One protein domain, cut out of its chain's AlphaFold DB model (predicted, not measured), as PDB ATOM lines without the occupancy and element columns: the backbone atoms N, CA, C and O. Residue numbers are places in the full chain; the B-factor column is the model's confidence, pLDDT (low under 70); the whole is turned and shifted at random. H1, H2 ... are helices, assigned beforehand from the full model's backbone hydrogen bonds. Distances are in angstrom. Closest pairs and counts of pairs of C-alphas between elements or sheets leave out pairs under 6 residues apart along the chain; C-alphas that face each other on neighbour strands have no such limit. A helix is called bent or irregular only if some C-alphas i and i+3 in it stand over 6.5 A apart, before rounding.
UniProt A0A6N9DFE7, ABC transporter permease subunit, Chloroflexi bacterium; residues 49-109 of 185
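AT A GLANCE: This is residues 49 to 109 of the 185 residues of the protein "ABC transporter permease subunit" of Chloroflexi bacterium (UniProt A0A6N9DFE7). Two long helices, H1 and H2, stand side by side as a long, nearly straight helical hairpin, running opposite ways, with a turn at residues 72 to 75 at one end. At the other end H2 is followed by a stretch with no named element, residues 97 to 109, with which the printed part ends. The printed part has 61 residues, with two named helices, H1 then H2 along the chain, and no named strand; the class is all helix. The whole is loose, with a radius of gyration of the C-alphas of 13.9 A, and elongated, spanning 41 by 22 by 15 A.

HOW THE PARTS SIT: H1, residues 49 to 71, and H2, residues 76 to 96, form a helical hairpin. They touch, with 16 pairs of C-alphas within 8 A. Their closest C-alphas are those of Val 62 and Leu 83, 6.4 A apart. Their lines stand at a shallow tilt of 6 degrees, and they run opposite ways. Their centres are 10.9 A apart. In H1 and H2 every O i to N i+4 pair is within hydrogen-bond range.

IN THESE COORDINATES: H1 begins at C-alpha 49, at (158.037, 167.082, 199.046), and its 23 residues measure 32.6 A from first to last C-alpha. It ends at C-alpha 71, at (142.633, 191.467, 183.829). H2 has 21 residues and measures 30.3 A from C-alpha 76 to C-alpha 96, the latter at (164.907, 166.157, 183.307). Neither helix is bent.

THE WHOLE: The two C-alphas farthest apart are those of Ala 73 and Ala 108, at 42.1 A. The printed part has no cut, and the link from H1 to H2, 4 residues, is tight. The C-alphas of residues 97 to 109 lie 14 to 21 A from the mean of the C-alphas. The mean pLDDT of the printed part is 75.7, and it is under 70 at residue 70, residues 72 to 76 and residues 97 to 109.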
ATOM      1  N   LEU A  49     158.855 165.932 198.665       74.12
ATOM      2  CA  LEU A  49     158.037 167.082 199.046       74.12
ATOM      3  C   LEU A  49     158.498 168.371 198.357       74.12
ATOM      4  O   LEU A  49     157.664 169.171 197.930       74.12
ATOM      5  N   LEU A  50     159.813 168.570 198.232       75.12
ATOM      6  CA  LEU A  50     160.383 169.750 197.583       75.12
ATOM      7  C   LEU A  50     160.028 169.771 196.089       75.12
ATOM      8  O   LEU A  50     159.561 170.791 195.586       75.12
ATOM      9  N   VAL A  51     160.172 168.638 195.401       73.44
ATOM     10  CA  VAL A  51     159.865 168.490 193.970       73.44
ATOM     11  C   VAL A  51     158.381 168.748 193.714       73.44
ATOM     12  O   VAL A  51     158.024 169.547 192.847       73.44
ATOM     13  N   ASN A  52     157.505 168.130 194.510       80.44
ATOM     14  CA  ASN A  52     156.061 168.314 194.387       80.44
ATOM     15  C   ASN A  52     155.656 169.777 194.645       80.44
ATOM     16  O   ASN A  52     154.861 170.353 193.903       80.44
ATOM     17  N   LEU A  53     156.273 170.432 195.636       83.56
ATOM     18  CA  LEU A  53     156.079 171.864 195.873       83.56
ATOM     19  C   LEU A  53     156.530 172.720 194.686       83.56
ATOM     20  O   LEU A  53     155.833 173.672 194.344       83.56
ATOM     21  N   LEU A  54     157.643 172.391 194.026       82.12
ATOM     22  CA  LEU A  54     158.097 173.116 192.837       82.12
ATOM     23  C   LEU A  54     157.113 172.982 191.666       82.12
ATOM     24  O   LEU A  54     156.815 173.988 191.018       82.12
ATOM     25  N   PHE A  55     156.550 171.792 191.434       82.00
ATOM     26  CA  PHE A  55     155.487 171.600 190.440       82.00
ATOM     27  C   PHE A  55     154.234 172.422 190.778       82.00
ATOM     28  O   PHE A  55     153.685 173.102 189.907       82.00
ATOM     29  N   ILE A  56     153.811 172.429 192.047       85.94
ATOM     30  CA  ILE A  56     152.653 173.210 192.512       85.94
ATOM     31  C   ILE A  56     152.902 174.716 192.354       85.94
ATOM     32  O   ILE A  56     152.036 175.435 191.849       85.94
ATOM     33  N   ILE A  57     154.083 175.207 192.742       87.94
ATOM     34  CA  ILE A  57     154.465 176.620 192.605       87.94
ATOM     35  C   ILE A  57     154.494 177.020 191.131       87.94
ATOM     36  O   ILE A  57     153.988 178.087 190.783       87.94
ATOM     37  N   ASN A  58     155.041 176.174 190.254       87.25
ATOM     38  CA  ASN A  58     155.075 176.436 188.819       87.25
ATOM     39  C   ASN A  58     153.661 176.536 188.222       87.25
ATOM     40  O   ASN A  58     153.353 177.503 187.520       87.25
ATOM     41  N   PHE A  59     152.780 175.597 188.571       86.81
ATOM     42  CA  PHE A  59     151.378 175.624 188.159       86.81
ATOM     43  C   PHE A  59     150.661 176.890 188.651       86.81
ATOM     44  O   PHE A  59     149.995 177.579 187.873       86.81
ATOM     45  N   LEU A  60     150.843 177.247 189.926       90.12
ATOM     46  CA  LEU A  60     150.220 178.425 190.523       90.12
ATOM     47  C   LEU A  60     150.743 179.729 189.903       90.12
ATOM     48  O   LEU A  60     149.955 180.630 189.617       90.12
ATOM     49  N   ALA A  61     152.047 179.823 189.636       86.00
ATOM     50  CA  ALA A  61     152.656 180.982 188.987       86.00
ATOM     51  C   ALA A  61     152.070 181.225 187.588       86.00
ATOM     52  O   ALA A  61     151.796 182.369 187.220       86.00
ATOM     53  N   VAL A  62     151.813 180.159 186.827       85.00
ATOM     54  CA  VAL A  62     151.205 180.255 185.493       85.00
ATOM     55  C   VAL A  62     149.715 180.572 185.571       85.00
ATOM     56  O   VAL A  62     149.245 181.417 184.808       85.00
ATOM     57  N   ALA A  63     148.978 179.997 186.526       84.94
ATOM     58  CA  ALA A  63     147.573 180.333 186.761       84.94
ATOM     59  C   ALA A  63     147.390 181.813 187.153       84.94
ATOM     60  O   ALA A  63     146.523 182.503 186.610       84.94
ATOM     61  N   ILE A  64     148.250 182.332 188.037       85.38
ATOM     62  CA  ILE A  64     148.273 183.748 188.431       85.38
ATOM     63  C   ILE A  64     148.701 184.629 187.252       85.38
ATOM     64  O   ILE A  64     148.065 185.651 186.987       85.38
ATOM     65  N   GLY A  65     149.740 184.230 186.510       81.94
ATOM     66  CA  GLY A  65     150.202 184.936 185.315       81.94
ATOM     67  C   GLY A  65     149.109 185.057 184.251       81.94
ATOM     68  O   GLY A  65     148.913 186.133 183.688       81.94
ATOM     69  N   TYR A  66     148.340 183.989 184.040       80.38
ATOM     70  CA  TYR A  66     147.181 183.982 183.152       80.38
ATOM     71  C   TYR A  66     146.053 184.888 183.668       80.38
ATOM     72  O   TYR A  66     145.547 185.722 182.917       80.38
ATOM     73  N   GLY A  67     145.702 184.796 184.955       80.19
ATOM     74  CA  GLY A  67     144.678 185.650 185.568       80.19
ATOM     75  C   GLY A  67     145.008 187.145 185.468       80.19
ATOM     76  O   GLY A  67     144.163 187.948 185.071       80.19
ATOM     77  N   LEU A  68     146.261 187.524 185.735       78.81
ATOM     78  CA  LEU A  68     146.743 188.902 185.588       78.81
ATOM     79  C   LEU A  68     146.773 189.363 184.123       78.81
ATOM     80  O   LEU A  68     146.434 190.516 183.840       78.81
ATOM     81  N   ALA A  69     147.155 188.480 183.193       72.50
ATOM     82  CA  ALA A  69     147.168 188.781 181.763       72.50
ATOM     83  C   ALA A  69     145.759 189.077 181.223       72.50
ATOM     84  O   ALA A  69     145.602 189.993 180.413       72.50
ATOM     85  N   THR A  70     144.738 188.366 181.710       69.50
ATOM     86  CA  THR A  70     143.340 188.589 181.314       69.50
ATOM     87  C   THR A  70     142.755 189.868 181.931       69.50
ATOM     88  O   THR A  70     142.016 190.577 181.252       69.50
ATOM     89  N   ILE A  71     143.122 190.235 183.170       70.44
ATOM     90  CA  ILE A  71     142.633 191.467 183.829       70.44
ATOM     91  C   ILE A  71     143.221 192.740 183.192       70.44
ATOM     92  O   ILE A  71     142.534 193.755 183.098       70.44
ATOM     93  N   ARG A  72     144.484 192.716 182.740       65.94
ATOM     94  CA  ARG A  72     145.170 193.907 182.195       65.94
ATOM     95  C   ARG A  72     144.970 194.156 180.694       65.94
ATOM     96  O   ARG A  72     145.604 195.063 180.168       65.94
ATOM     97  N   ALA A  73     144.110 193.392 180.009       61.28
ATOM     98  CA  ALA A  73     143.712 193.598 178.605       61.28
ATOM     99  C   ALA A  73     144.873 193.863 177.611       61.28
ATOM    100  O   ALA A  73     144.711 194.555 176.607       61.28
ATOM    101  N   ILE A  74     146.057 193.298 177.864       54.91
ATOM    102  CA  ILE A  74     147.205 193.358 176.954       54.91
ATOM    103  C   ILE A  74     147.220 192.057 176.150       54.91
ATOM    104  O   ILE A  74     147.563 191.008 176.683       54.91
ATOM    105  N   GLY A  75     146.843 192.133 174.869       60.03
ATOM    106  CA  GLY A  75     147.123 191.126 173.832       60.03
ATOM    107  C   GLY A  75     146.994 189.659 174.264       60.03
ATOM    108  O   GLY A  75     147.991 188.936 174.300       60.03
ATOM    109  N   THR A  76     145.766 189.227 174.554       67.56
ATOM    110  CA  THR A  76     145.411 187.936 175.174       67.56
ATOM    111  C   THR A  76     146.093 186.715 174.545       67.56
ATOM    112  O   THR A  76     146.562 185.835 175.263       67.56
ATOM    113  N   PHE A  77     146.213 186.660 173.214       70.19
ATOM    114  CA  PHE A  77     146.760 185.483 172.526       70.19
ATOM    115  C   PHE A  77     148.285 185.340 172.664       70.19
ATOM    116  O   PHE A  77     148.793 184.238 172.867       70.19
ATOM    117  N   ARG A  78     149.030 186.454 172.605       76.88
ATOM    118  CA  ARG A  78     150.499 186.433 172.708       76.88
ATOM    119  C   ARG A  78     150.946 186.056 174.119       76.88
ATOM    120  O   ARG A  78     151.847 185.239 174.270       76.88
ATOM    121  N   ASN A  79     150.297 186.611 175.140       75.25
ATOM    122  CA  ASN A  79     150.634 186.315 176.532       75.25
ATOM    123  C   ASN A  79     150.274 184.871 176.905       75.25
ATOM    124  O   ASN A  79     151.039 184.228 177.616       75.25
ATOM    125  N   PHE A  80     149.171 184.335 176.368       76.75
ATOM    126  CA  PHE A  80     148.812 182.926 176.529       76.75
ATOM    127  C   PHE A  80     149.870 181.983 175.940       76.75
ATOM    128  O   PHE A  80     150.303 181.054 176.617       76.75
ATOM    129  N   LEU A  81     150.338 182.252 174.713       82.50
ATOM    130  CA  LEU A  81     151.402 181.458 174.092       82.50
ATOM    131  C   LEU A  81     152.715 181.529 174.880       82.50
ATOM    132  O   LEU A  81     153.344 180.497 175.093       82.50
ATOM    133  N   ILE A  82     153.110 182.720 175.340       84.19
ATOM    134  CA  ILE A  82     154.340 182.897 176.126       84.19
ATOM    135  C   ILE A  82     154.241 182.145 177.459       84.19
ATOM    136  O   ILE A  82     155.156 181.403 177.799       84.19
ATOM    137  N   LEU A  83     153.134 182.284 178.194       83.50
ATOM    138  CA  LEU A  83     152.930 181.598 179.476       83.50
ATOM    139  C   LEU A  83     152.898 180.072 179.315       83.50
ATOM    140  O   LEU A  83     153.516 179.371 180.110       83.50
ATOM    141  N   SER A  84     152.234 179.563 178.272       82.25
ATOM    142  CA  SER A  84     152.189 178.128 177.961       82.25
ATOM    143  C   SER A  84     153.572 177.574 177.595       82.25
ATOM    144  O   SER A  84     153.979 176.527 178.096       82.25
ATOM    145  N   LEU A  85     154.343 178.311 176.788       87.06
ATOM    146  CA  LEU A  85     155.706 177.921 176.429       87.06
ATOM    147  C   LEU A  85     156.631 177.925 177.654       87.06
ATOM    148  O   LEU A  85     157.382 176.976 177.852       87.06
ATOM    149  N   VAL A  86     156.557 178.958 178.499       87.00
ATOM    150  CA  VAL A  86     157.342 179.039 179.742       87.00
ATOM    151  C   VAL A  86     156.981 177.893 180.686       87.00
ATOM    152  O   VAL A  86     157.882 177.252 181.219       87.00
ATOM    153  N   PHE A  87     155.691 177.583 180.850       85.56
ATOM    154  CA  PHE A  87     155.242 176.433 181.639       85.56
ATOM    155  C   PHE A  87     155.846 175.123 181.127       85.56
ATOM    156  O   PHE A  87     156.415 174.361 181.908       85.56
ATOM    157  N   PHE A  88     155.760 174.884 179.815       86.56
ATOM    158  CA  PHE A  88     156.275 173.671 179.188       86.56
ATOM    159  C   PHE A  88     157.791 173.534 179.367       86.56
ATOM    160  O   PHE A  88     158.265 172.472 179.761       86.56
ATOM    161  N   ILE A  89     158.550 174.611 179.142       86.25
ATOM    162  CA  ILE A  89     160.011 174.607 179.291       86.25
ATOM    163  C   ILE A  89     160.419 174.391 180.752       86.25
ATOM    164  O   ILE A  89     161.278 173.556 181.020       86.25
ATOM    165  N   VAL A  90     159.798 175.091 181.706       84.94
ATOM    166  CA  VAL A  90     160.134 174.928 183.131       84.94
ATOM    167  C   VAL A  90     159.745 173.537 183.632       84.94
ATOM    168  O   VAL A  90     160.527 172.918 184.350       84.94
ATOM    169  N   SER A  91     158.596 173.008 183.205       80.50
ATOM    170  CA  SER A  91     158.178 171.639 183.533       80.50
ATOM    171  C   SER A  91     159.131 170.599 182.943       80.50
ATOM    172  O   SER A  91     159.504 169.660 183.635       80.50
ATOM    173  N   ALA A  92     159.580 170.778 181.696       79.62
ATOM    174  CA  ALA A  92     160.555 169.888 181.073       79.62
ATOM    175  C   ALA A  92     161.899 169.897 181.821       79.62
ATOM    176  O   ALA A  92     162.466 168.835 182.058       79.62
ATOM    177  N   ILE A  93     162.377 171.072 182.247       78.44
ATOM    178  CA  ILE A  93     163.596 171.195 183.065       78.44
ATOM    179  C   ILE A  93     163.421 170.497 184.419       78.44
ATOM    180  O   ILE A  93     164.338 169.817 184.868       78.44
ATOM    181  N   LEU A  94     162.248 170.623 185.052       77.25
ATOM    182  CA  LEU A  94     161.959 169.943 186.316       77.25
ATOM    183  C   LEU A  94     161.977 168.413 186.166       77.25
ATOM    184  O   LEU A  94     162.505 167.728 187.033       77.25
ATOM    185  N   VAL A  95     161.424 167.891 185.063       74.19
ATOM    186  CA  VAL A  95     161.346 166.446 184.769       74.19
ATOM    187  C   VAL A  95     162.705 165.850 184.394       74.19
ATOM    188  O   VAL A  95     163.003 164.724 184.778       74.19
ATOM    189  N   ILE A  96     163.543 166.591 183.661       73.56
ATOM    190  CA  ILE A  96     164.907 166.157 183.307       73.56
ATOM    191  C   ILE A  96     165.804 166.065 184.558       73.56
ATOM    192  O   ILE A  96     166.823 165.382 184.529       73.56
ATOM    193  N   GLY A  97     165.398 166.692 185.667       68.25
ATOM    194  CA  GLY A  97     166.166 166.746 186.902       68.25
ATOM    195  C   GLY A  97     167.332 167.726 186.785       68.25
ATOM    196  O   GLY A  97     167.914 167.942 185.720       68.25
ATOM    197  N   THR A  98     167.685 168.366 187.895       66.00
ATOM    198  CA  THR A  98     168.847 169.256 187.949       66.00
ATOM    199  C   THR A  98     169.668 168.908 189.173       66.00
ATOM    200  O   THR A  98     169.138 168.943 190.279       66.00
ATOM    201  N   SER A  99     170.972 168.688 188.999       61.59
ATOM    202  CA  SER A  99     171.907 168.353 190.088       61.59
ATOM    203  C   SER A  99     172.020 169.430 191.179       61.59
ATOM    204  O   SER A  99     172.674 169.220 192.194       61.59
ATOM    205  N   TYR A 100     171.418 170.603 190.965       63.31
ATOM    206  CA  TYR A 100     171.438 171.738 191.886       63.31
ATOM    207  C   TYR A 100     170.368 171.665 192.981       63.31
ATOM    208  O   TYR A 100     170.482 172.383 193.973       63.31
ATOM    209  N   ILE A 101     169.328 170.839 192.810       65.25
ATOM    210  CA  ILE A 101     168.221 170.739 193.763       65.25
ATOM    211  C   ILE A 101     168.207 169.317 194.348       65.25
ATOM    212  O   ILE A 101     167.963 168.369 193.603       65.25
ATOM    213  N   PRO A 102     168.465 169.146 195.659       60.38
ATOM    214  CA  PRO A 102     168.412 167.833 196.291       60.38
ATOM    215  C   PRO A 102     167.000 167.237 196.174       60.38
ATOM    216  O   PRO A 102     166.021 167.918 196.485       60.38
ATOM    217  N   GLY A 103     166.906 165.985 195.716       64.44
ATOM    218  CA  GLY A 103     165.644 165.278 195.458       64.44
ATOM    219  C   GLY A 103     165.116 165.385 194.021       64.44
ATOM    220  O   GLY A 103     164.118 164.754 193.708       64.44
ATOM    221  N   LEU A 104     165.763 166.154 193.131       62.81
ATOM    222  CA  LEU A 104     165.486 166.104 191.687       62.81
ATOM    223  C   LEU A 104     166.385 165.058 191.021       62.81
ATOM    224  O   LEU A 104     167.336 165.403 190.311       62.81
ATOM    225  N   ASP A 105     166.074 163.785 191.242       65.56
ATOM    226  CA  ASP A 105     166.720 162.718 190.489       65.56
ATOM    227  C   ASP A 105     166.262 162.782 189.021       65.56
ATOM    228  O   ASP A 105     165.060 162.899 188.752       65.56
ATOM    229  N   PRO A 106     167.195 162.767 188.048       62.94
ATOM    230  CA  PRO A 106     166.839 162.727 186.638       62.94
ATOM    231  C   PRO A 106     165.948 161.520 186.364       62.94
ATOM    232  O   PRO A 106     166.374 160.381 186.560       62.94
ATOM    233  N   VAL A 107     164.726 161.757 185.876       65.56
ATOM    234  CA  VAL A 107     163.869 160.667 185.409       65.56
ATOM    235  C   VAL A 107     164.584 160.026 184.227       65.56
ATOM    236  O   VAL A 107     164.778 160.654 183.178       65.56
ATOM    237  N   ALA A 108     165.031 158.787 184.412       63.91
ATOM    238  CA  ALA A 108     165.783 158.089 183.392       63.91
ATOM    239  C   ALA A 108     164.913 157.973 182.131       63.91
ATOM    240  O   ALA A 108     163.707 157.740 182.196       63.91
ATOM    241  N   THR A 109     165.507 158.127 180.942       63.81
ATOM    242  CA  THR A 109     164.756 158.085 179.670       63.81
ATOM    243  C   THR A 109     163.965 156.779 179.492       63.81
ATOM    244  O   THR A 109     162.961 156.762 178.783       63.81
TER     245      THR A 109